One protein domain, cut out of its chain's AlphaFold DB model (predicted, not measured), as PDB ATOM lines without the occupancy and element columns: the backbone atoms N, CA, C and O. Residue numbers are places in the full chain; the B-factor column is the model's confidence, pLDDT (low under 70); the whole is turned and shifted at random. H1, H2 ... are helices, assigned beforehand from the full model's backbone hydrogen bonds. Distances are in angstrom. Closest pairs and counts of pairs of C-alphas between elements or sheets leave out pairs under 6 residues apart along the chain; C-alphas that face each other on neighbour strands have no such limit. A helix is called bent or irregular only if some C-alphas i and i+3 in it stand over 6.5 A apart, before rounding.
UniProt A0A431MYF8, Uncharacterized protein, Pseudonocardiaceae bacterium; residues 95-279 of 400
ATOM      1  N   HIS A  95     149.318 144.056 168.898       51.03
ATOM      2  CA  HIS A  95     150.021 143.720 167.655       51.03
ATOM      3  C   HIS A  95     149.243 142.728 166.775       51.03
ATOM      4  O   HIS A  95     149.016 141.592 167.172       51.03
ATOM      5  N   GLY A  96     148.981 143.105 165.523       36.97
ATOM      6  CA  GLY A  96     150.074 143.106 164.552       36.97
ATOM      7  C   GLY A  96     150.675 144.508 164.459       36.97
ATOM      8  O   GLY A  96     150.003 145.419 163.980       36.97
ATOM      9  N   ILE A  97     151.921 144.710 164.909       43.03
ATOM     10  CA  ILE A  97     152.730 145.757 164.277       43.03
ATOM     11  C   ILE A  97     152.771 145.327 162.822       43.03
ATOM     12  O   ILE A  97     153.331 144.278 162.500       43.03
ATOM     13  N   LEU A  98     152.101 146.085 161.956       36.75
ATOM     14  CA  LEU A  98     152.390 145.996 160.541       36.75
ATOM     15  C   LEU A  98     153.874 146.324 160.435       36.75
ATOM     16  O   LEU A  98     154.285 147.466 160.653       36.75
ATOM     17  N   GLU A  99     154.680 145.302 160.154       37.12
ATOM     18  CA  GLU A  99     155.981 145.511 159.547       37.12
ATOM     19  C   GLU A  99     155.730 146.508 158.416       37.12
ATOM     20  O   GLU A  99     154.803 146.314 157.618       37.12
ATOM     21  N   ARG A 100     156.429 147.651 158.429       39.84
ATOM     22  CA  ARG A 100     156.237 148.658 157.383       39.84
ATOM     23  C   ARG A 100     156.313 147.927 156.048       39.84
ATOM     24  O   ARG A 100     157.334 147.303 155.761       39.84
ATOM     25  N   ALA A 101     155.262 148.019 155.233       33.47
ATOM     26  CA  ALA A 101     155.368 147.586 153.853       33.47
ATOM     27  C   ALA A 101     156.587 148.298 153.249       33.47
ATOM     28  O   ALA A 101     156.756 149.510 153.445       33.47
ATOM     29  N   HIS A 102     157.459 147.552 152.567       33.50
ATOM     30  CA  HIS A 102     158.533 148.139 151.771       33.50
ATOM     31  C   HIS A 102     157.896 149.122 150.777       33.50
ATOM     32  O   HIS A 102     157.312 148.715 149.780       33.50
ATOM     33  N   GLY A 103     157.957 150.415 151.105       37.91
ATOM     34  CA  GLY A 103     157.323 151.493 150.350       37.91
ATOM     35  C   GLY A 103     155.787 151.511 150.413       37.91
ATOM     36  O   GLY A 103     155.130 151.012 149.508       37.91
ATOM     37  N   GLY A 104     155.200 152.191 151.410       31.69
ATOM     38  CA  GLY A 104     153.791 152.622 151.337       31.69
ATOM     39  C   GLY A 104     153.085 152.902 152.671       31.69
ATOM     40  O   GLY A 104     152.570 151.980 153.281       31.69
ATOM     41  N   GLN A 105     153.062 154.190 153.057       45.00
ATOM     42  CA  GLN A 105     152.176 154.950 153.979       45.00
ATOM     43  C   GLN A 105     151.661 154.328 155.300       45.00
ATOM     44  O   GLN A 105     150.940 153.343 155.277       45.00
ATOM     45  N   THR A 106     151.916 155.008 156.444       43.53
ATOM     46  CA  THR A 106     150.955 155.166 157.586       43.53
ATOM     47  C   THR A 106     151.462 156.013 158.779       43.53
ATOM     48  O   THR A 106     150.644 156.533 159.530       43.53
ATOM     49  N   ALA A 107     152.774 156.220 158.973       43.84
ATOM     50  CA  ALA A 107     153.291 156.982 160.134       43.84
ATOM     51  C   ALA A 107     153.215 158.520 159.984       43.84
ATOM     52  O   ALA A 107     153.045 159.226 160.978       43.84
ATOM     53  N   GLY A 108     153.311 159.041 158.754       50.59
ATOM     54  CA  GLY A 108     153.262 160.488 158.495       50.59
ATOM     55  C   GLY A 108     151.901 161.115 158.809       50.59
ATOM     56  O   GLY A 108     151.844 162.218 159.345       50.59
ATOM     57  N   ASP A 109     150.810 160.382 158.573       72.88
ATOM     58  CA  ASP A 109     149.453 160.912 158.728       72.88
ATOM     59  C   ASP A 109     149.051 161.089 160.198       72.88
ATOM     60  O   ASP A 109     148.334 162.032 160.532       72.88
ATOM     61  N   LEU A 110     149.495 160.202 161.097       80.38
ATOM     62  CA  LEU A 110     149.114 160.267 162.510       80.38
ATOM     63  C   LEU A 110     149.769 161.464 163.209       80.38
ATOM     64  O   LEU A 110     149.078 162.258 163.855       80.38
ATOM     65  N   GLU A 111     151.088 161.616 163.041       88.62
ATOM     66  CA  GLU A 111     151.826 162.765 163.566       88.62
ATOM     67  C   GLU A 111     151.321 164.066 162.936       88.62
ATOM     68  O   GLU A 111     150.997 165.003 163.669       88.62
ATOM     69  N   GLU A 112     151.208 164.125 161.599       89.44
ATOM     70  CA  GLU A 112     150.745 165.324 160.895       89.44
ATOM     71  C   GLU A 112     149.372 165.754 161.404       89.44
ATOM     72  O   GLU A 112     149.190 166.924 161.733       89.44
ATOM     73  N   ARG A 113     148.418 164.826 161.546       88.94
ATOM     74  CA  ARG A 113     147.075 165.163 162.032       88.94
ATOM     75  C   ARG A 113     147.079 165.662 163.472       88.94
ATOM     76  O   ARG A 113     146.394 166.643 163.756       88.94
ATOM     77  N   ALA A 114     147.836 165.030 164.371       92.50
ATOM     78  CA  ALA A 114     147.929 165.477 165.761       92.50
ATOM     79  C   ALA A 114     148.599 166.861 165.866       92.50
ATOM     80  O   ALA A 114     148.093 167.750 166.556       92.50
ATOM     81  N   ARG A 115     149.685 167.077 165.117       94.75
ATOM     82  CA  ARG A 115     150.413 168.351 165.032       94.75
ATOM     83  C   ARG A 115     149.548 169.468 164.458       94.75
ATOM     84  O   ARG A 115     149.475 170.558 165.026       94.75
ATOM     85  N   ASP A 116     148.886 169.208 163.337       94.31
ATOM     86  CA  ASP A 116     148.014 170.173 162.675       94.31
ATOM     87  C   ASP A 116     146.801 170.500 163.557       94.31
ATOM     88  O   ASP A 116     146.397 171.661 163.649       94.31
ATOM     89  N   GLY A 117     146.278 169.503 164.279       94.62
ATOM     90  CA  GLY A 117     145.242 169.692 165.288       94.62
ATOM     91  C   GLY A 117     145.663 170.580 166.439       94.62
ATOM     92  O   GLY A 117     144.907 171.490 166.781       94.62
ATOM     93  N   LEU A 118     146.869 170.399 166.982       96.62
ATOM     94  CA  LEU A 118     147.423 171.298 167.992       96.62
ATOM     95  C   LEU A 118     147.532 172.730 167.452       96.62
ATOM     96  O   LEU A 118     147.035 173.664 168.080       96.62
ATOM     97  N   ARG A 119     148.114 172.899 166.259       96.75
ATOM     98  CA  ARG A 119     148.314 174.210 165.621       96.75
ATOM     99  C   ARG A 119     147.001 174.963 165.412       96.75
ATOM    100  O   ARG A 119     146.862 176.091 165.876       96.75
ATOM    101  N   VAL A 120     146.016 174.343 164.758       95.94
ATOM    102  CA  VAL A 120     144.714 174.980 164.492       95.94
ATOM    103  C   VAL A 120     143.958 175.258 165.793       95.94
ATOM    104  O   VAL A 120     143.373 176.334 165.945       95.94
ATOM    105  N   THR A 121     143.987 174.321 166.744       96.50
ATOM    106  CA  THR A 121     143.339 174.485 168.054       96.50
ATOM    107  C   THR A 121     143.925 175.674 168.805       96.50
ATOM    108  O   THR A 121     143.167 176.544 169.234       96.50
ATOM    109  N   MET A 122     145.255 175.765 168.880       96.50
ATOM    110  CA  MET A 122     145.954 176.887 169.499       96.50
ATOM    111  C   MET A 122     145.561 178.214 168.839       96.50
ATOM    112  O   MET A 122     145.147 179.133 169.541       96.50
ATOM    113  N   THR A 123     145.603 178.313 167.505       97.25
ATOM    114  CA  THR A 123     145.258 179.553 166.789       97.25
ATOM    115  C   THR A 123     143.848 180.047 167.118       97.25
ATOM    116  O   THR A 123     143.642 181.242 167.334       97.25
ATOM    117  N   LEU A 124     142.858 179.151 167.159       97.12
ATOM    118  CA  LEU A 124     141.471 179.529 167.442       97.12
ATOM    119  C   LEU A 124     141.236 179.807 168.933       97.12
ATOM    120  O   LEU A 124     140.489 180.731 169.262       97.12
ATOM    121  N   ALA A 125     141.887 179.052 169.821       97.25
ATOM    122  CA  ALA A 125     141.867 179.285 171.261       97.25
ATOM    123  C   ALA A 125     142.454 180.661 171.609       97.25
ATOM    124  O   ALA A 125     141.829 181.405 172.361       97.25
ATOM    125  N   THR A 126     143.569 181.063 170.980       97.75
ATOM    126  CA  THR A 126     144.154 182.404 171.144       97.75
ATOM    127  C   THR A 126     143.126 183.503 170.873       97.75
ATOM    128  O   THR A 126     143.021 184.455 171.638       97.75
ATOM    129  N   GLU A 127     142.332 183.387 169.805       97.50
ATOM    130  CA  GLU A 127     141.338 184.412 169.464       97.50
ATOM    131  C   GLU A 127     140.147 184.445 170.426       97.50
ATOM    132  O   GLU A 127     139.607 185.520 170.688       97.50
ATOM    133  N   ARG A 128     139.747 183.297 170.983       96.81
ATOM    134  CA  ARG A 128     138.688 183.228 172.002       96.81
ATOM    135  C   ARG A 128     139.152 183.782 173.347       96.81
ATOM    136  O   ARG A 128     138.432 184.580 173.942       96.81
ATOM    137  N   ILE A 129     140.365 183.440 173.787       96.56
ATOM    138  CA  ILE A 129     140.972 184.014 174.998       96.56
ATOM    139  C   ILE A 129     141.143 185.522 174.825       96.56
ATOM    140  O   ILE A 129     140.736 186.290 175.691       96.56
ATOM    141  N   ARG A 130     141.624 185.976 173.661       95.56
ATOM    142  CA  ARG A 130     141.727 187.410 173.353       95.56
ATOM    143  C   ARG A 130     140.389 188.135 173.517       95.56
ATOM    144  O   ARG A 130     140.369 189.241 174.045       95.56
ATOM    145  N   ALA A 131     139.276 187.528 173.099       94.19
ATOM    146  CA  ALA A 131     137.946 188.096 173.319       94.19
ATOM    147  C   ALA A 131     137.579 188.183 174.808       94.19
ATOM    148  O   ALA A 131     137.045 189.208 175.227       94.19
ATOM    149  N   CYS A 132     137.893 187.151 175.597       93.88
ATOM    150  CA  CYS A 132     137.669 187.145 177.047       93.88
ATOM    151  C   CYS A 132     138.431 188.288 177.728       93.88
ATOM    152  O   CYS A 132     137.840 189.071 178.471       93.88
ATOM    153  N   VAL A 133     139.721 188.431 177.414       91.94
ATOM    154  CA  VAL A 133     140.589 189.460 178.000       91.94
ATOM    155  C   VAL A 133     140.147 190.868 177.583       91.94
ATOM    156  O   VAL A 133     139.986 191.736 178.438       91.94
ATOM    157  N   ASP A 134     139.876 191.098 176.293       91.25
ATOM    158  CA  ASP A 134     139.409 192.402 175.800       91.25
ATOM    159  C   ASP A 134     138.077 192.829 176.449       91.25
ATOM    160  O   ASP A 134     137.875 194.013 176.729       91.25
ATOM    161  N   LEU A 135     137.160 191.878 176.671       89.62
ATOM    162  CA  LEU A 135     135.886 192.133 177.346       89.62
ATOM    163  C   LEU A 135     136.076 192.430 178.837       89.62
ATOM    164  O   LEU A 135     135.464 193.374 179.329       89.62
ATOM    165  N   ARG A 136     136.922 191.657 179.531       89.75
ATOM    166  CA  ARG A 136     137.198 191.805 180.969       89.75
ATOM    167  C   ARG A 136     137.895 193.124 181.293       89.75
ATOM    168  O   ARG A 136     137.575 193.758 182.290       89.75
ATOM    169  N   GLU A 137     138.836 193.548 180.455       88.31
ATOM    170  CA  GLU A 137     139.595 194.782 180.678       88.31
ATOM    171  C   GLU A 137     138.907 196.034 180.117       88.31
ATOM    172  O   GLU A 137     139.420 197.141 180.275       88.31
ATOM    173  N   HIS A 138     137.778 195.875 179.415       80.81
ATOM    174  CA  HIS A 138     137.083 196.951 178.698       80.81
ATOM    175  C   HIS A 138     138.006 197.791 177.789       80.81
ATOM    176  O   HIS A 138     137.703 198.935 177.445       80.81
ATOM    177  N   ARG A 139     139.139 197.215 177.364       78.25
ATOM    178  CA  ARG A 139     140.200 197.882 176.609       78.25
ATOM    179  C   ARG A 139     140.714 196.970 175.507       78.25
ATOM    180  O   ARG A 139     141.110 195.830 175.744       78.25
ATOM    181  N   LYS A 140     140.786 197.523 174.296       73.12
ATOM    182  CA  LYS A 140     141.408 196.868 173.143       73.12
ATOM    183  C   LYS A 140     142.860 197.313 173.021       73.12
ATOM    184  O   LYS A 140     143.134 198.409 172.535       73.12
ATOM    185  N   LEU A 141     143.779 196.468 173.482       80.62
ATOM    186  CA  LEU A 141     145.189 196.577 173.109       80.62
ATOM    187  C   LEU A 141     145.372 196.206 171.630       80.62
ATOM    188  O   LEU A 141     144.440 195.745 170.960       80.62
ATOM    189  N   SER A 142     146.584 196.408 171.107       88.94
ATOM    190  CA  SER A 142     146.909 195.910 169.772       88.94
ATOM    191  C   SER A 142     146.720 194.386 169.730       88.94
ATOM    192  O   SER A 142     146.986 193.678 170.706       88.94
ATOM    193  N   THR A 143     146.246 193.872 168.592       89.25
ATOM    194  CA  THR A 143     145.986 192.429 168.441       89.25
ATOM    195  C   THR A 143     147.262 191.611 168.649       89.25
ATOM    196  O   THR A 143     147.212 190.528 169.221       89.25
ATOM    197  N   GLU A 144     148.403 192.130 168.198       90.19
ATOM    198  CA  GLU A 144     149.700 191.469 168.326       90.19
ATOM    199  C   GLU A 144     150.165 191.410 169.783       90.19
ATOM    200  O   GLU A 144     150.547 190.340 170.245       90.19
ATOM    201  N   THR A 145     150.022 192.506 170.534       90.25
ATOM    202  CA  THR A 145     150.361 192.545 171.966       90.25
ATOM    203  C   THR A 145     149.577 191.492 172.750       90.25
ATOM    204  O   THR A 145     150.180 190.691 173.456       90.25
ATOM    205  N   ARG A 146     148.251 191.416 172.554       91.00
ATOM    206  CA  ARG A 146     147.405 190.410 173.226       91.00
ATOM    207  C   ARG A 146     147.809 188.981 172.897       91.00
ATOM    208  O   ARG A 146     147.821 188.121 173.769       91.00
ATOM    209  N   ARG A 147     148.103 188.705 171.625       94.38
ATOM    210  CA  ARG A 147     148.529 187.366 171.205       94.38
ATOM    211  C   ARG A 147     149.842 186.979 171.874       94.38
ATOM    212  O   ARG A 147     149.933 185.863 172.362       94.38
ATOM    213  N   SER A 148     150.805 187.897 171.941       93.00
ATOM    214  CA  SER A 148     152.088 187.657 172.607       93.00
ATOM    215  C   SER A 148     151.930 187.357 174.099       93.00
ATOM    216  O   SER A 148     152.561 186.424 174.580       93.00
ATOM    217  N   GLU A 149     151.049 188.068 174.811       93.06
ATOM    218  CA  GLU A 149     150.725 187.763 176.218       93.06
ATOM    219  C   GLU A 149     150.159 186.340 176.367       93.06
ATOM    220  O   GLU A 149     150.622 185.562 177.199       93.06
ATOM    221  N   ILE A 150     149.210 185.959 175.505       94.44
ATOM    222  CA  ILE A 150     148.602 184.617 175.512       94.44
ATOM    223  C   ILE A 150     149.627 183.533 175.141       94.44
ATOM    224  O   ILE A 150     149.587 182.423 175.671       94.44
ATOM    225  N   PHE A 151     150.564 183.826 174.237       95.94
ATOM    226  CA  PHE A 151     151.606 182.883 173.831       95.94
ATOM    227  C   PHE A 151     152.490 182.457 174.996       95.94
ATOM    228  O   PHE A 151     152.784 181.269 175.099       95.94
ATOM    229  N   THR A 152     152.834 183.374 175.902       93.12
ATOM    230  CA  THR A 152     153.593 183.042 177.115       93.12
ATOM    231  C   THR A 152     152.858 182.019 177.985       93.12
ATOM    232  O   THR A 152     153.494 181.150 178.575       93.12
ATOM    233  N   CYS A 153     151.522 182.061 178.021       92.50
ATOM    234  CA  CYS A 153     150.714 181.074 178.739       92.50
ATOM    235  C   CYS A 153     150.654 179.715 178.020       92.50
ATOM    236  O   CYS A 153     150.576 178.679 178.679       92.50
ATOM    237  N   PHE A 154     150.671 179.696 176.684       92.75
ATOM    238  CA  PHE A 154     150.585 178.456 175.908       92.75
ATOM    239  C   PHE A 154     151.910 177.719 175.751       92.75
ATOM    240  O   PHE A 154     151.893 176.494 175.717       92.75
ATOM    241  N   GLU A 155     153.036 178.422 175.642       92.88
ATOM    242  CA  GLU A 155     154.331 177.844 175.257       92.88
ATOM    243  C   GLU A 155     154.761 176.601 176.069       92.88
ATOM    244  O   GLU A 155     155.180 175.622 175.445       92.88
ATOM    245  N   PRO A 156     154.550 176.526 177.402       92.94
ATOM    246  CA  PRO A 156     154.843 175.315 178.181       92.94
ATOM    247  C   PRO A 156     154.058 174.062 177.754       92.94
ATOM    248  O   PRO A 156     154.419 172.947 178.120       92.94
ATOM    249  N   HIS A 157     152.966 174.227 177.008       91.00
ATOM    250  CA  HIS A 157     152.041 173.163 176.624       91.00
ATOM    251  C   HIS A 157     152.175 172.730 175.157       91.00
ATOM    252  O   HIS A 157     151.433 171.860 174.711       91.00
ATOM    253  N   LEU A 158     153.109 173.301 174.390       90.31
ATOM    254  CA  LEU A 158     153.215 173.071 172.942       90.31
ATOM    255  C   LEU A 158     154.267 172.025 172.551       90.31
ATOM    256  O   LEU A 158     154.808 172.087 171.449       90.31
ATOM    257  N   ALA A 159     154.575 171.075 173.439       85.19
ATOM    258  CA  ALA A 159     155.501 169.968 173.166       85.19
ATOM    259  C   ALA A 159     156.875 170.419 172.614       85.19
ATOM    260  O   ALA A 159     157.442 169.782 171.731       85.19
ATOM    261  N   GLY A 160     157.397 171.550 173.106       86.25
ATOM    262  CA  GLY A 160     158.670 172.126 172.657       86.25
ATOM    263  C   GLY A 160     158.576 173.055 171.439       86.25
ATOM    264  O   GLY A 160     159.591 173.624 171.034       86.25
ATOM    265  N   PHE A 161     157.390 173.263 170.858       90.44
ATOM    266  CA  PHE A 161     157.202 174.277 169.821       90.44
ATOM    267  C   PHE A 161     157.121 175.690 170.390       90.44
ATOM    268  O   PHE A 161     156.534 175.936 171.441       90.44
ATOM    269  N   ARG A 162     157.649 176.645 169.617       94.69
ATOM    270  CA  ARG A 162     157.461 178.068 169.896       94.69
ATOM    271  C   ARG A 162     156.056 178.504 169.526       94.69
ATOM    272  O   ARG A 162     155.651 178.359 168.369       94.69
ATOM    273  N   ALA A 163     155.377 179.160 170.460       94.19
ATOM    274  CA  ALA A 163     153.989 179.588 170.302       94.19
ATOM    275  C   ALA A 163     153.753 180.441 169.040       94.19
ATOM    276  O   ALA A 163     152.804 180.203 168.290       94.19
ATOM    277  N   ILE A 164     154.655 181.378 168.736       94.06
ATOM    278  CA  ILE A 164     154.552 182.223 167.535       94.06
ATOM    279  C   ILE A 164     154.573 181.413 166.228       94.06
ATOM    280  O   ILE A 164     153.838 181.734 165.291       94.06
ATOM    281  N   ASN A 165     155.386 180.355 166.160       94.81
ATOM    282  CA  ASN A 165     155.498 179.512 164.971       94.81
ATOM    283  C   ASN A 165     154.264 178.620 164.847       94.81
ATOM    284  O   ASN A 165     153.625 178.616 163.797       94.81
ATOM    285  N   THR A 166     153.867 177.969 165.946       95.62
ATOM    286  CA  THR A 166     152.653 177.147 166.017       95.62
ATOM    287  C   THR A 166     151.419 177.936 165.584       95.62
ATOM    288  O   THR A 166     150.617 177.445 164.790       95.62
ATOM    289  N   PHE A 167     151.299 179.188 166.034       96.81
ATOM    290  CA  PHE A 167     150.202 180.066 165.650       96.81
ATOM    291  C   PHE A 167     150.208 180.385 164.151       96.81
ATOM    292  O   PHE A 167     149.170 180.242 163.506       96.81
ATOM    293  N   ARG A 168     151.353 180.801 163.587       95.50
ATOM    294  CA  ARG A 168     151.483 181.146 162.156       95.50
ATOM    295  C   ARG A 168     151.179 179.953 161.251       95.50
ATOM    296  O   ARG A 168     150.426 180.083 160.292       95.50
ATOM    297  N   GLU A 169     151.711 178.783 161.585       95.88
ATOM    298  CA  GLU A 169     151.441 177.548 160.844       95.88
ATOM    299  C   GLU A 169     149.964 177.143 160.960       95.88
ATOM    300  O   GLU A 169     149.336 176.779 159.966       95.88
ATOM    301  N   GLY A 170     149.370 177.289 162.149       95.81
ATOM    302  CA  GLY A 170     147.939 177.076 162.362       95.81
ATOM    303  C   GLY A 170     147.064 178.004 161.518       95.81
ATOM    304  O   GLY A 170     146.051 177.564 160.975       95.81
ATOM    305  N   GLN A 171     147.471 179.262 161.314       95.12
ATOM    306  CA  GLN A 171     146.758 180.185 160.427       95.12
ATOM    307  C   GLN A 171     146.720 179.691 158.980       95.12
ATOM    308  O   GLN A 171     145.675 179.807 158.336       95.12
ATOM    309  N   GLU A 172     147.808 179.125 158.464       93.50
ATOM    310  CA  GLU A 172     147.821 178.564 157.111       93.50
ATOM    311  C   GLU A 172     146.957 177.298 157.015       93.50
ATOM    312  O   GLU A 172     146.159 177.157 156.082       93.50
ATOM    313  N   LEU A 173     147.003 176.440 158.037       92.88
ATOM    314  CA  LEU A 173     146.205 175.212 158.110       92.88
ATOM    315  C   LEU A 173     144.693 175.457 158.203       92.88
ATOM    316  O   LEU A 173     143.913 174.632 157.720       92.88
ATOM    317  N   ILE A 174     144.250 176.599 158.743       91.50
ATOM    318  CA  ILE A 174     142.820 176.947 158.799       91.50
ATOM    319  C   ILE A 174     142.166 176.865 157.413       91.50
ATOM    320  O   ILE A 174     141.029 176.413 157.320       91.50
ATOM    321  N   LYS A 175     142.859 177.240 156.331       86.75
ATOM    322  CA  LYS A 175     142.289 177.187 154.971       86.75
ATOM    323  C   LYS A 175     141.979 175.748 154.532       86.75
ATOM    324  O   LYS A 175     140.968 175.520 153.875       86.75
ATOM    325  N   LYS A 176     142.812 174.780 154.941       85.56
ATOM    326  CA  LYS A 176     142.615 173.334 154.706       85.56
ATOM    327  C   LYS A 176     141.444 172.794 155.541       85.56
ATOM    328  O   LYS A 176     140.708 171.929 155.083       85.56
ATOM    329  N   TRP A 177     141.250 173.322 156.751       86.44
ATOM    330  CA  TRP A 177     140.263 172.830 157.727       86.44
ATOM    331  C   TRP A 177     138.904 173.530 157.670       86.44
ATOM    332  O   TRP A 177     137.929 173.041 158.236       86.44
ATOM    333  N   TYR A 178     138.834 174.678 157.005       86.12
ATOM    334  CA  TYR A 178     137.625 175.470 156.817       86.12
ATOM    335  C   TYR A 178     137.498 175.850 155.334       86.12
ATOM    336  O   TYR A 178     137.749 177.006 154.974       86.12
ATOM    337  N   PRO A 179     137.124 174.892 154.461       81.06
ATOM    338  CA  PRO A 179     137.034 175.123 153.026       81.06
ATOM    339  C   PRO A 179     136.142 176.325 152.700       81.06
ATOM    340  O   PRO A 179     135.086 176.522 153.303       81.06
ATOM    341  N   GLY A 180     136.588 177.166 151.766       83.50
ATOM    342  CA  GLY A 180     135.863 178.377 151.361       83.50
ATOM    343  C   GLY A 180     135.930 179.546 152.357       83.50
ATOM    344  O   GLY A 180     135.321 180.589 152.110       83.50
ATOM    345  N   LYS A 181     136.671 179.427 153.469       85.88
ATOM    346  CA  LYS A 181     136.898 180.523 154.425       85.88
ATOM    347  C   LYS A 181     138.372 180.920 154.458       85.88
ATOM    348  O   LYS A 181     139.270 180.086 154.437       85.88
ATOM    349  N   THR A 182     138.627 182.223 154.553       89.50
ATOM    350  CA  THR A 182     139.979 182.733 154.805       89.50
ATOM    351  C   THR A 182     140.333 182.578 156.281       89.50
ATOM    352  O   THR A 182     139.456 182.668 157.147       89.50
ATOM    353  N   SER A 183     141.625 182.437 156.588       90.94
ATOM    354  CA  SER A 183     142.116 182.363 157.970       90.94
ATOM    355  C   SER A 183     141.636 183.551 158.801       90.94
ATOM    356  O   SER A 183     141.106 183.370 159.895       90.94
ATOM    357  N   HIS A 184     141.700 184.759 158.231       92.94
ATOM    358  CA  HIS A 184     141.195 185.974 158.867       92.94
ATOM    359  C   HIS A 184     139.710 185.871 159.250       92.94
ATOM    360  O   HIS A 184     139.343 186.198 160.380       92.94
ATOM    361  N   ARG A 185     138.845 185.394 158.341       92.50
ATOM    362  CA  ARG A 185     137.402 185.273 158.602       92.50
ATOM    363  C   ARG A 185     137.115 184.247 159.697       92.50
ATOM    364  O   ARG A 185     136.305 184.523 160.578       92.50
ATOM    365  N   THR A 186     137.787 183.098 159.671       93.19
ATOM    366  CA  THR A 186     137.616 182.049 160.687       93.19
ATOM    367  C   THR A 186     138.097 182.515 162.060       93.19
ATOM    368  O   THR A 186     137.377 182.375 163.043       93.19
ATOM    369  N   MET A 187     139.263 183.159 162.132       96.44
ATOM    370  CA  MET A 187     139.794 183.733 163.372       96.44
ATOM    371  C   MET A 187     138.884 184.825 163.944       96.44
ATOM    372  O   MET A 187     138.577 184.827 165.135       96.44
ATOM    373  N   LYS A 188     138.377 185.722 163.088       95.06
ATOM    374  CA  LYS A 188     137.390 186.734 163.485       95.06
ATOM    375  C   LYS A 188     136.112 186.084 164.015       95.06
ATOM    376  O   LYS A 188     135.557 186.565 165.000       95.06
ATOM    377  N   SER A 189     135.657 184.996 163.396       92.69
ATOM    378  CA  SER A 189     134.504 184.227 163.871       92.69
ATOM    379  C   SER A 189     134.755 183.611 165.248       92.69
ATOM    380  O   SER A 189     133.867 183.670 166.092       92.69
ATOM    381  N   ALA A 190     135.953 183.074 165.502       94.38
ATOM    382  CA  ALA A 190     136.327 182.542 166.811       94.38
ATOM    383  C   ALA A 190     136.294 183.636 167.890       94.38
ATOM    384  O   ALA A 190     135.619 183.468 168.900       94.38
ATOM    385  N   TYR A 191     136.895 184.801 167.637       95.56
ATOM    386  CA  TYR A 191     136.793 185.953 168.546       95.56
ATOM    387  C   TYR A 191     135.332 186.373 168.786       95.56
ATOM    388  O   TYR A 191     134.895 186.570 169.919       95.56
ATOM    389  N   THR A 192     134.555 186.487 167.705       93.19
ATOM    390  CA  THR A 192     133.161 186.951 167.762       93.19
ATOM    391  C   THR A 192     132.279 185.976 168.536       93.19
ATOM    392  O   THR A 192     131.419 186.429 169.280       93.19
ATOM    393  N   SER A 193     132.548 184.668 168.446       91.75
ATOM    394  CA  SER A 193     131.781 183.634 169.155       91.75
ATOM    395  C   SER A 193     131.735 183.829 170.672       91.75
ATOM    396  O   SER A 193     130.758 183.431 171.291       91.75
ATOM    397  N   VAL A 194     132.743 184.489 171.249       92.38
ATOM    398  CA  VAL A 194     132.764 184.895 172.660       92.38
ATOM    399  C   VAL A 194     132.262 186.331 172.814       92.38
ATOM    400  O   VAL A 194     131.417 186.618 173.659       92.38
ATOM    401  N   ALA A 195     132.741 187.248 171.967       88.75
ATOM    402  CA  ALA A 195     132.453 188.678 172.083       88.75
ATOM    403  C   ALA A 195     130.962 189.048 171.945       88.75
ATOM    404  O   ALA A 195     130.556 190.137 172.365       88.75
ATOM    405  N   THR A 196     130.159 188.179 171.325       89.94
ATOM    406  CA  THR A 196     128.717 188.371 171.117       89.94
ATOM    407  C   THR A 196     127.850 187.471 171.988       89.94
ATOM    408  O   THR A 196     126.641 187.432 171.769       89.94
ATOM    409  N   LEU A 197     128.424 186.752 172.961       89.62
ATOM    410  CA  LEU A 197     127.616 185.981 173.902       89.62
ATOM    411  C   LEU A 197     126.639 186.917 174.640       89.62
ATOM    412  O   LEU A 197     127.046 188.000 175.088       89.62
ATOM    413  N   PRO A 198     125.353 186.536 174.773       85.94
ATOM    414  CA  PRO A 198     124.374 187.334 175.499       85.94
ATOM    415  C   PRO A 198     124.869 187.652 176.913       85.94
ATOM    416  O   PRO A 198     125.214 186.763 177.682       85.94
ATOM    417  N   GLY A 199     124.939 188.940 177.254       81.75
ATOM    418  CA  GLY A 199     125.404 189.383 178.569       81.75
ATOM    419  C   GLY A 199     126.925 189.458 178.755       81.75
ATOM    420  O   GLY A 199     127.355 189.944 179.798       81.75
ATOM    421  N   ALA A 200     127.749 189.100 177.761       81.75
ATOM    422  CA  ALA A 200     129.213 189.171 177.877       81.75
ATOM    423  C   ALA A 200     129.725 190.598 178.125       81.75
ATOM    424  O   ALA A 200     130.558 190.829 178.993       81.75
ATOM    425  N   ARG A 201     129.153 191.588 177.427       78.38
ATOM    426  CA  ARG A 201     129.454 193.015 177.658       78.38
ATOM    427  C   ARG A 201     128.895 193.561 178.974       78.38
ATOM    428  O   ARG A 201     129.294 194.639 179.391       78.38
ATOM    429  N   LEU A 202     127.952 192.844 179.582       80.25
ATOM    430  CA  LEU A 202     127.305 193.206 180.845       80.25
ATOM    431  C   LEU A 202     127.948 192.488 182.043       80.25
ATOM    432  O   LEU A 202     127.393 192.549 183.134       80.25
ATOM    433  N   GLY A 203     129.055 191.760 181.838       77.94
ATOM    434  CA  GLY A 203     129.714 190.979 182.891       77.94
ATOM    435  C   GLY A 203     128.897 189.787 183.400       77.94
ATOM    436  O   GLY A 203     129.161 189.292 184.486       77.94
ATOM    437  N   LYS A 204     127.889 189.329 182.641       85.12
ATOM    438  CA  LYS A 204     126.999 188.213 183.026       85.12
ATOM    439  C   LYS A 204     127.474 186.843 182.534       85.12
ATOM    440  O   LYS A 204     126.798 185.848 182.762       85.12
ATOM    441  N   VAL A 205     128.590 186.808 181.812       88.38
ATOM    442  CA  VAL A 205     129.217 185.585 181.305       88.38
ATOM    443  C   VAL A 205     130.496 185.365 182.090       88.38
ATOM    444  O   VAL A 205     131.280 186.301 182.255       88.38
ATOM    445  N   ASP A 206     130.724 184.132 182.531       91.31
ATOM    446  CA  ASP A 206     131.980 183.752 183.167       91.31
ATOM    447  C   ASP A 206     133.093 183.630 182.113       91.31
ATOM    448  O   ASP A 206     133.340 182.579 181.519       91.31
ATOM    449  N   LEU A 207     133.749 184.758 181.836       92.06
ATOM    450  CA  LEU A 207     134.850 184.834 180.876       92.06
ATOM    451  C   LEU A 207     136.102 184.093 181.366       92.06
ATOM    452  O   LEU A 207     136.910 183.681 180.538       92.06
ATOM    453  N   VAL A 208     136.260 183.918 182.683       92.25
ATOM    454  CA  VAL A 208     137.381 183.170 183.269       92.25
ATOM    455  C   VAL A 208     137.190 181.680 183.015       92.25
ATOM    456  O   VAL A 208     138.136 181.011 182.608       92.25
ATOM    457  N   ALA A 209     135.968 181.165 183.170       92.25
ATOM    458  CA  ALA A 209     135.654 179.785 182.816       92.25
ATOM    459  C   ALA A 209     135.937 179.501 181.330       92.25
ATOM    460  O   ALA A 209     136.612 178.523 181.018       92.25
ATOM    461  N   ILE A 210     135.512 180.386 180.419       93.44
ATOM    462  CA  ILE A 210     135.788 180.234 178.977       93.44
ATOM    463  C   ILE A 210     137.298 180.263 178.700       93.44
ATOM    464  O   ILE A 210     137.796 179.442 177.929       93.44
ATOM    465  N   GLU A 211     138.031 181.198 179.309       94.44
ATOM    466  CA  GLU A 211     139.490 181.283 179.198       94.44
ATOM    467  C   GLU A 211     140.158 179.975 179.651       94.44
ATOM    468  O   GLU A 211     140.940 179.397 178.892       94.44
ATOM    469  N   ASN A 212     139.780 179.456 180.821       94.56
ATOM    470  CA  ASN A 212     140.291 178.197 181.362       94.56
ATOM    471  C   ASN A 212     139.970 177.001 180.456       94.56
ATOM    472  O   ASN A 212     140.850 176.189 180.187       94.56
ATOM    473  N   GLU A 213     138.757 176.919 179.905       93.69
ATOM    474  CA  GLU A 213     138.395 175.861 178.956       93.69
ATOM    475  C   GLU A 213     139.250 175.896 177.683       93.69
ATOM    476  O   GLU A 213     139.633 174.847 177.162       93.69
ATOM    477  N   GLN A 214     139.566 177.090 177.165       96.19
ATOM    478  CA  GLN A 214     140.453 177.220 176.007       96.19
ATOM    479  C   GLN A 214     141.902 176.857 176.353       96.19
ATOM    480  O   GLN A 214     142.575 176.220 175.540       96.19
ATOM    481  N   MET A 215     142.373 177.225 177.547       95.19
ATOM    482  CA  MET A 215     143.688 176.823 178.052       95.19
ATOM    483  C   MET A 215     143.802 175.303 178.184       95.19
ATOM    484  O   MET A 215     144.754 174.710 177.674       95.19
ATOM    485  N   ASP A 216     142.805 174.662 178.793       94.94
ATOM    486  CA  ASP A 216     142.755 173.211 178.961       94.94
ATOM    487  C   ASP A 216     142.663 172.476 177.623       94.94
ATOM    488  O   ASP A 216     143.278 171.420 177.455       94.94
ATOM    489  N   LEU A 217     141.953 173.035 176.639       96.06
ATOM    490  CA  LEU A 217     141.888 172.467 175.296       96.06
ATOM    491  C   LEU A 217     143.263 172.475 174.610       96.06
ATOM    492  O   LEU A 217     143.658 171.458 174.040       96.06
ATOM    493  N   VAL A 218     144.013 173.582 174.682       96.62
ATOM    494  CA  VAL A 218     145.373 173.648 174.112       96.62
ATOM    495  C   VAL A 218     146.325 172.727 174.863       96.62
ATOM    496  O   VAL A 218     147.096 172.012 174.225       96.62
ATOM    497  N   ARG A 219     146.233 172.674 176.197       95.25
ATOM    498  CA  ARG A 219     147.011 171.739 177.018       95.25
ATOM    499  C   ARG A 219     146.748 170.291 176.621       95.25
ATOM    500  O   ARG A 219     147.691 169.551 176.367       95.25
ATOM    501  N   THR A 220     145.478 169.912 176.502       94.88
ATOM    502  CA  THR A 220     145.078 168.557 176.105       94.88
ATOM    503  C   THR A 220     145.546 168.239 174.690       94.88
ATOM    504  O   THR A 220     146.085 167.162 174.455       94.88
ATOM    505  N   ALA A 221     145.407 169.177 173.748       95.69
ATOM    506  CA  ALA A 221     145.904 169.000 172.387       95.69
ATOM    507  C   ALA A 221     147.430 168.826 172.338       95.69
ATOM    508  O   ALA A 221     147.939 168.010 171.568       95.69
ATOM    509  N   GLY A 222     148.151 169.553 173.195       94.38
ATOM    510  CA  GLY A 222     149.585 169.394 173.409       94.38
ATOM    511  C   GLY A 222     149.930 167.997 173.913       94.38
ATOM    512  O   GLY A 222     150.757 167.319 173.309       94.38
ATOM    513  N   SER A 223     149.226 167.523 174.946       92.38
ATOM    514  CA  SER A 223     149.369 166.159 175.465       92.38
ATOM    515  C   SER A 223     149.069 165.098 174.406       92.38
ATOM    516  O   SER A 223     149.812 164.126 174.315       92.38
ATOM    517  N   VAL A 224     148.037 165.285 173.574       91.88
ATOM    518  CA  VAL A 224     147.732 164.381 172.452       91.88
ATOM    519  C   VAL A 224     148.888 164.333 171.464       91.88
ATOM    520  O   VAL A 224     149.315 163.244 171.092       91.88
ATOM    521  N   TYR A 225     149.445 165.479 171.075       92.69
ATOM    522  CA  TYR A 225     150.581 165.505 170.157       92.69
ATOM    523  C   TYR A 225     151.843 164.863 170.757       92.69
ATOM    524  O   TYR A 225     152.440 163.989 170.126       92.69
ATOM    525  N   SER A 226     152.218 165.222 171.991       90.25
ATOM    526  CA  SER A 226     153.344 164.596 172.698       90.25
ATOM    527  C   SER A 226     153.170 163.084 172.820       90.25
ATOM    528  O   SER A 226     154.120 162.329 172.617       90.25
ATOM    529  N   LYS A 227     151.945 162.631 173.100       86.94
ATOM    530  CA  LYS A 227     151.614 161.213 173.193       86.94
ATOM    531  C   LYS A 227     151.723 160.506 171.848       86.94
ATOM    532  O   LYS A 227     152.253 159.403 171.801       86.94
ATOM    533  N   THR A 228     151.285 161.137 170.762       87.00
ATOM    534  CA  THR A 228     151.468 160.608 169.407       87.00
ATOM    535  C   THR A 228     152.945 160.407 169.078       87.00
ATOM    536  O   THR A 228     153.304 159.359 168.550       87.00
ATOM    537  N   LEU A 229     153.817 161.356 169.437       85.56
ATOM    538  CA  LEU A 229     155.264 161.205 169.245       85.56
ATOM    539  C   LEU A 229     155.833 160.038 170.059       85.56
ATOM    540  O   LEU A 229     156.550 159.206 169.509       85.56
ATOM    541  N   ALA A 230     155.474 159.943 171.341       83.12
ATOM    542  CA  ALA A 230     155.905 158.839 172.198       83.12
ATOM    543  C   ALA A 230     155.401 157.479 171.685       83.12
ATOM    544  O   ALA A 230     156.146 156.502 171.691       83.12
ATOM    545  N   PHE A 231     154.160 157.424 171.193       80.19
ATOM    546  CA  PHE A 231     153.576 156.225 170.595       80.19
ATOM    547  C   PHE A 231     154.345 155.781 169.351       80.19
ATOM    548  O   PHE A 231     154.733 154.620 169.253       80.19
ATOM    549  N   LEU A 232     154.617 156.705 168.427       79.19
ATOM    550  CA  LEU A 232     155.370 156.402 167.211       79.19
ATOM    551  C   LEU A 232     156.812 155.981 167.521       79.19
ATOM    552  O   LEU A 232     157.305 155.045 166.898       79.19
ATOM    553  N   ALA A 233     157.458 156.618 168.501       79.81
ATOM    554  CA  ALA A 233     158.798 156.243 168.946       79.81
ATOM    555  C   ALA A 233     158.825 154.823 169.535       79.81
ATOM    556  O   ALA A 233     159.655 154.016 169.128       79.81
ATOM    557  N   ALA A 234     157.876 154.488 170.416       76.81
ATOM    558  CA  ALA A 234     157.759 153.145 170.987       76.81
ATOM    559  C   ALA A 234     157.477 152.081 169.909       76.81
ATOM    560  O   ALA A 234     158.034 150.984 169.954       76.81
ATOM    561  N   GLN A 235     156.651 152.408 168.906       75.94
ATOM    562  CA  GLN A 235     156.428 151.529 167.756       75.94
ATOM    563  C   GLN A 235     157.700 151.313 166.929       75.94
ATOM    564  O   GLN A 235     157.935 150.194 166.476       75.94
ATOM    565  N   HIS A 236     158.509 152.356 166.708       76.81
ATOM    566  CA  HIS A 236     159.780 152.227 165.981       76.81
ATOM    567  C   HIS A 236     160.766 151.362 166.756       76.81
ATOM    568  O   HIS A 236     161.271 150.399 166.192       76.81
ATOM    569  N   GLU A 237     160.945 151.626 168.049       78.81
ATOM    570  CA  GLU A 237     161.821 150.834 168.919       78.81
ATOM    571  C   GLU A 237     161.418 149.350 168.927       78.81
ATOM    572  O   GLU A 237     162.260 148.471 168.759       78.81
ATOM    573  N   MET A 238     160.118 149.052 169.049       76.62
ATOM    574  CA  MET A 238     159.633 147.668 169.020       76.62
ATOM    575  C   MET A 238     159.838 146.999 167.658       76.62
ATOM    576  O   MET A 238     160.230 145.834 167.588       76.62
ATOM    577  N   SER A 239     159.591 147.729 166.569       75.75
ATOM    578  CA  SER A 239     159.840 147.222 165.221       75.75
ATOM    579  C   SER A 239     161.320 146.911 164.994       75.75
ATOM    580  O   SER A 239     161.624 145.922 164.329       75.75
ATOM    581  N   ASP A 240     162.225 147.735 165.523       81.00
ATOM    582  CA  ASP A 240     163.667 147.523 165.408       81.00
ATOM    583  C   ASP A 240     164.102 146.283 166.202       81.00
ATOM    584  O   ASP A 240     164.764 145.415 165.636       81.00
ATOM    585  N   MET A 241     163.633 146.122 167.446       83.56
ATOM    586  CA  MET A 241     163.908 144.926 168.258       83.56
ATOM    587  C   MET A 241     163.374 143.637 167.615       83.56
ATOM    588  O   MET A 241     164.054 142.610 167.605       83.56
ATOM    589  N   LEU A 242     162.159 143.664 167.052       82.56
ATOM    590  CA  LEU A 242     161.596 142.508 166.346       82.56
ATOM    591  C   LEU A 242     162.393 142.170 165.083       82.56
ATOM    592  O   LEU A 242     162.544 140.995 164.760       82.56
ATOM    593  N   ARG A 243     162.898 143.178 164.365       83.25
ATOM    594  CA  ARG A 243     163.753 142.959 163.197       83.25
ATOM    595  C   ARG A 243     165.084 142.329 163.600       83.25
ATOM    596  O   ARG A 243     165.463 141.337 162.994       83.25
ATOM    597  N   GLU A 244     165.745 142.844 164.635       87.75
ATOM    598  CA  GLU A 244     166.990 142.261 165.157       87.75
ATOM    599  C   GLU A 244     166.800 140.793 165.561       87.75
ATOM    600  O   GLU A 244     167.624 139.942 165.226       87.75
ATOM    601  N   LEU A 245     165.673 140.471 166.210       87.00
ATOM    602  CA  LEU A 245     165.310 139.090 166.520       87.00
ATOM    603  C   LEU A 245     165.171 138.251 165.242       87.00
ATOM    604  O   LEU A 245     165.762 137.176 165.163       87.00
ATOM    605  N   LYS A 246     164.433 138.741 164.240       84.44
ATOM    606  CA  LYS A 246     164.212 138.037 162.964       84.44
ATOM    607  C   LYS A 246     165.490 137.833 162.144       84.44
ATOM    608  O   LYS A 246     165.575 136.870 161.391       84.44
ATOM    609  N   GLU A 247     166.463 138.728 162.280       90.06
ATOM    610  CA  GLU A 247     167.772 138.647 161.620       90.06
ATOM    611  C   GLU A 247     168.759 137.730 162.367       90.06
ATOM    612  O   GLU A 247     169.814 137.386 161.831       90.06
ATOM    613  N   SER A 248     168.434 137.309 163.594       93.06
ATOM    614  CA  SER A 248     169.297 136.436 164.389       93.06
ATOM    615  C   SER A 248     169.356 135.009 163.832       93.06
ATOM    616  O   SER A 248     168.353 134.437 163.406       93.06
ATOM    617  N   ALA A 249     170.541 134.393 163.910       90.69
ATOM    618  CA  ALA A 249     170.740 133.011 163.474       90.69
ATOM    619  C   ALA A 249     169.879 132.008 164.263       90.69
ATOM    620  O   ALA A 249     169.505 130.964 163.733       90.69
ATOM    621  N   GLU A 250     169.573 132.311 165.528       91.62
ATOM    622  CA  GLU A 250     168.686 131.496 166.363       91.62
ATOM    623  C   GLU A 250     167.266 131.484 165.787       91.62
ATOM    624  O   GLU A 250     166.698 130.416 165.592       91.62
ATOM    625  N   PHE A 251     166.740 132.651 165.407       91.38
ATOM    626  CA  PHE A 251     165.410 132.769 164.818       91.38
ATOM    627  C   PHE A 251     165.324 132.135 163.425       91.38
ATOM    628  O   PHE A 251     164.389 131.391 163.142       91.38
ATOM    629  N   THR A 252     166.310 132.371 162.553       91.06
ATOM    630  CA  THR A 252     166.289 131.829 161.181       91.06
ATOM    631  C   THR A 252     166.400 130.306 161.126       91.06
ATOM    632  O   THR A 252     165.975 129.701 160.147       91.06
ATOM    633  N   ASN A 253     166.998 129.692 162.152       93.69
ATOM    634  CA  ASN A 253     167.149 128.239 162.253       93.69
ATOM    635  C   ASN A 253     166.035 127.573 163.079       93.69
ATOM    636  O   ASN A 253     165.984 126.345 163.132       93.69
ATOM    637  N   ALA A 254     165.174 128.362 163.727       91.81
ATOM    638  CA  ALA A 254     164.054 127.881 164.524       91.81
ATOM    639  C   ALA A 254     162.866 127.467 163.642       91.81
ATOM    640  O   ALA A 254     162.676 127.979 162.536       91.81
ATOM    641  N   THR A 255     162.044 126.552 164.153       93.44
ATOM    642  CA  THR A 255     160.749 126.195 163.554       93.44
ATOM    643  C   THR A 255     159.747 127.348 163.658       93.44
ATOM    644  O   THR A 255     159.897 128.233 164.498       93.44
ATOM    645  N   ASP A 256     158.676 127.329 162.861       80.56
ATOM    646  CA  ASP A 256     157.635 128.372 162.893       80.56
ATOM    647  C   ASP A 256     157.004 128.546 164.293       80.56
ATOM    648  O   ASP A 256     156.701 129.662 164.724       80.56
ATOM    649  N   GLU A 257     156.832 127.445 165.031       81.25
ATOM    650  CA  GLU A 257     156.299 127.452 166.400       81.25
ATOM    651  C   GLU A 257     157.274 128.119 167.385       81.25
ATOM    652  O   GLU A 257     156.868 128.927 168.225       81.25
ATOM    653  N   GLU A 258     158.568 127.828 167.253       86.50
ATOM    654  CA  GLU A 258     159.630 128.433 168.062       86.50
ATOM    655  C   GLU A 258     159.808 129.917 167.726       86.50
ATOM    656  O   GLU A 258     159.870 130.741 168.635       86.50
ATOM    657  N   GLN A 259     159.780 130.288 166.445       83.44
ATOM    658  CA  GLN A 259     159.801 131.682 165.998       83.44
ATOM    659  C   GLN A 259     158.646 132.485 166.609       83.44
ATOM    660  O   GLN A 259     158.848 133.577 167.154       83.44
ATOM    661  N   HIS A 260     157.430 131.928 166.589       78.69
ATOM    662  CA  HIS A 260     156.277 132.553 167.229       78.69
ATOM    663  C   HIS A 260     156.485 132.715 168.741       78.69
ATOM    664  O   HIS A 260     156.221 133.786 169.297       78.69
ATOM    665  N   ALA A 261     157.003 131.683 169.414       79.44
ATOM    666  CA  ALA A 261     157.289 131.723 170.845       79.44
ATOM    667  C   ALA A 261     158.364 132.763 171.206       79.44
ATOM    668  O   ALA A 261     158.202 133.471 172.204       79.44
ATOM    669  N   MET A 262     159.412 132.905 170.389       85.44
ATOM    670  CA  MET A 262     160.477 133.900 170.556       85.44
ATOM    671  C   MET A 262     159.934 135.327 170.420       85.44
ATOM    672  O   MET A 262     160.145 136.153 171.311       85.44
ATOM    673  N   MET A 263     159.159 135.613 169.364       81.06
ATOM    674  CA  MET A 263     158.519 136.925 169.181       81.06
ATOM    675  C   MET A 263     157.551 137.247 170.322       81.06
ATOM    676  O   MET A 263     157.580 138.344 170.880       81.06
ATOM    677  N   ALA A 264     156.712 136.284 170.716       76.31
ATOM    678  CA  ALA A 264     155.790 136.450 171.834       76.31
ATOM    679  C   ALA A 264     156.524 136.615 173.178       76.31
ATOM    680  O   ALA A 264     156.026 137.294 174.076       76.31
ATOM    681  N   GLY A 265     157.686 135.983 173.353       79.75
ATOM    682  CA  GLY A 265     158.558 136.157 174.514       79.75
ATOM    683  C   GLY A 265     159.088 137.586 174.610       79.75
ATOM    684  O   GLY A 265     158.863 138.250 175.622       79.75
ATOM    685  N   LEU A 266     159.686 138.088 173.526       82.56
ATOM    686  CA  LEU A 266     160.221 139.449 173.450       82.56
ATOM    687  C   LEU A 266     159.138 140.510 173.698       82.56
ATOM    688  O   LEU A 266     159.326 141.431 174.494       82.56
ATOM    689  N   LEU A 267     157.965 140.346 173.076       76.12
ATOM    690  CA  LEU A 267     156.826 141.245 173.279       76.12
ATOM    691  C   LEU A 267     156.301 141.213 174.716       76.12
ATOM    692  O   LEU A 267     155.904 142.251 175.240       76.12
ATOM    693  N   ARG A 268     156.311 140.057 175.385       73.44
ATOM    694  CA  ARG A 268     155.917 139.963 176.800       73.44
ATOM    695  C   ARG A 268     156.930 140.611 177.733       73.44
ATOM    696  O   ARG A 268     156.526 141.179 178.741       73.44
ATOM    697  N   GLU A 269     158.215 140.548 177.402       78.00
ATOM    698  CA  GLU A 269     159.266 141.176 178.200       78.00
ATOM    699  C   GLU A 269     159.253 142.706 178.060       78.00
ATOM    700  O   GLU A 269     159.301 143.426 179.057       78.00
ATOM    701  N   LYS A 270     159.171 143.217 176.826       75.44
ATOM    702  CA  LYS A 270     159.320 144.654 176.531       75.44
ATOM    703  C   LYS A 270     157.994 145.411 176.433       75.44
ATOM    704  O   LYS A 270     157.944 146.615 176.688       75.44
ATOM    705  N   GLY A 271     156.906 144.715 176.110       66.62
ATOM    706  CA  GLY A 271     155.570 145.284 175.947       66.62
ATOM    707  C   GLY A 271     155.011 145.986 177.189       66.62
ATOM    708  O   GLY A 271     154.454 147.064 177.025       66.62
ATOM    709  N   PRO A 272     155.169 145.485 178.433       66.94
ATOM    710  CA  PRO A 272     154.571 146.116 179.613       66.94
ATOM    711  C   PRO A 272     154.998 147.572 179.851       66.94
ATOM    712  O   PRO A 272     154.140 148.424 180.077       66.94
ATOM    713  N   ALA A 273     156.293 147.892 179.752       66.19
ATOM    714  CA  ALA A 273     156.791 149.261 179.935       66.19
ATOM    715  C   ALA A 273     156.284 150.208 178.831       66.19
ATOM    716  O   ALA A 273     155.898 151.353 179.089       66.19
ATOM    717  N   GLN A 274     156.205 149.705 177.597       65.12
ATOM    718  CA  GLN A 274     155.625 150.444 176.481       65.12
ATOM    719  C   GLN A 274     154.115 150.622 176.662       65.12
ATOM    720  O   GLN A 274     153.620 151.734 176.540       65.12
ATOM    721  N   HIS A 275     153.374 149.585 177.045       66.06
ATOM    722  CA  HIS A 275     151.932 149.645 177.286       66.06
ATOM    723  C   HIS A 275     151.578 150.584 178.436       66.06
ATOM    724  O   HIS A 275     150.605 151.316 178.318       66.06
ATOM    725  N   GLN A 276     152.376 150.642 179.503       64.44
ATOM    726  CA  GLN A 276     152.226 151.654 180.555       64.44
ATOM    727  C   GLN A 276     152.458 153.066 180.005       64.44
ATOM    728  O   GLN A 276     151.671 153.981 180.264       64.44
ATOM    729  N   THR A 277     153.484 153.229 179.166       63.47
ATOM    730  CA  THR A 277     153.743 154.488 178.461       63.47
ATOM    731  C   THR A 277     152.590 154.855 177.531       63.47
ATOM    732  O   THR A 277     152.249 156.030 177.473       63.47
ATOM    733  N   LEU A 278     151.934 153.896 176.861       65.62
ATOM    734  CA  LEU A 278     150.798 154.091 175.946       65.62
ATOM    735  C   LEU A 278     149.450 154.263 176.653       65.62
ATOM    736  O   LEU A 278     148.616 155.056 176.217       65.62
ATOM    737  N   ALA A 279     149.251 153.617 177.790       63.81
ATOM    738  CA  ALA A 279     148.092 153.825 178.639       63.81
ATOM    739  C   ALA A 279     148.151 155.182 179.353       63.81
ATOM    740  O   ALA A 279     147.088 155.713 179.640       63.81
TER     741      ALA A 279
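This is residues 95 to 279 of the 400 residues of an uncharacterized protein of Pseudonocardiaceae bacterium (UniProt A0A431MYF8). This is a long rod built on H5, with H1 packed side by side with it, running the other way. At one end of the rod H2, H3 and H4 pack around H1; at the other the chain turns through short H6, and bent H7 folds back over H5. The printed part has 185 residues and is all helix, H1 to H7 in order with no named strand. The whole is loose, with a radius of gyration of the C-alphas of 23.2 A and spans of 77 by 32 by 26 A.

Start with the hub, H1, residues 107 to 136, which touches four helices. With residues 126 to 130 it touches H2, residues 143 to 157, closest at C-alphas 130 and 146, 6.4 A. With residues 116 to 123 it touches H3, residues 163 to 177, about perpendicular at 73 degrees; C-alphas 119 and 170 are closest, 4.4 A. With residues 123 to 135 it touches H4, residues 183 to 195, at a steep tilt of 47 degrees; C-alphas 128 and 191 are closest, 4.8 A. H1 and H5, residues 207 to 247, touch at a shallow tilt of 13 degrees, opposite ways, closest at C-alphas 114 and 225, 5.1 A. H4 and H5 are only just apart, closest 8.4 A. H7, residues 256 to 279, was assigned as one helix by its hydrogen bonds but is bent: C-alphas 269 and 272 are 7.0 A apart, and arms H7a, 256 to 269, and H7b, 272 to 279, stand at 65 degrees. H7a only just touches H6, residues 249 to 253, with 3 pairs of C-alphas within 8 A, closest 251 and 259, 5.8 A. H7b touches residues 227 to 234 of H5, closest at C-alphas 231 and 278, 6.4 A. Every O i to N i+4 pair is within hydrogen-bond range in H5, H6, H7a and H7b, against 24 of 26 in H1, 8 of 11 in H2, 9 of 11 in H3 and 8 of 9 in H4.

Pass residues 95 to 106, with no named element, and find C-alpha 107 at (153.291, 156.982, 160.134); H1 runs 43.7 A from there. H2 covers 21.8 A and is irregular, C-alphas 153 and 156 being 7.1 A apart; H3 covers 19.8 A and H4 18.2 A. Find C-alpha 207 at (134.850, 184.834, 180.876); H5 runs 59.9 A to C-alpha 247. H6 covers 6.1 A, H7a 20.0 A, and H7b 10.1 A to C-alpha 279 at (148.092, 153.825, 178.639).

The C-alphas farthest apart, of Leu 202 and Asn 253, are 78.4 A apart. The printed part has no cut, and the link from H4 to H5 is long. Residues 95 to 108 and 271 to 279 are under pLDDT 70.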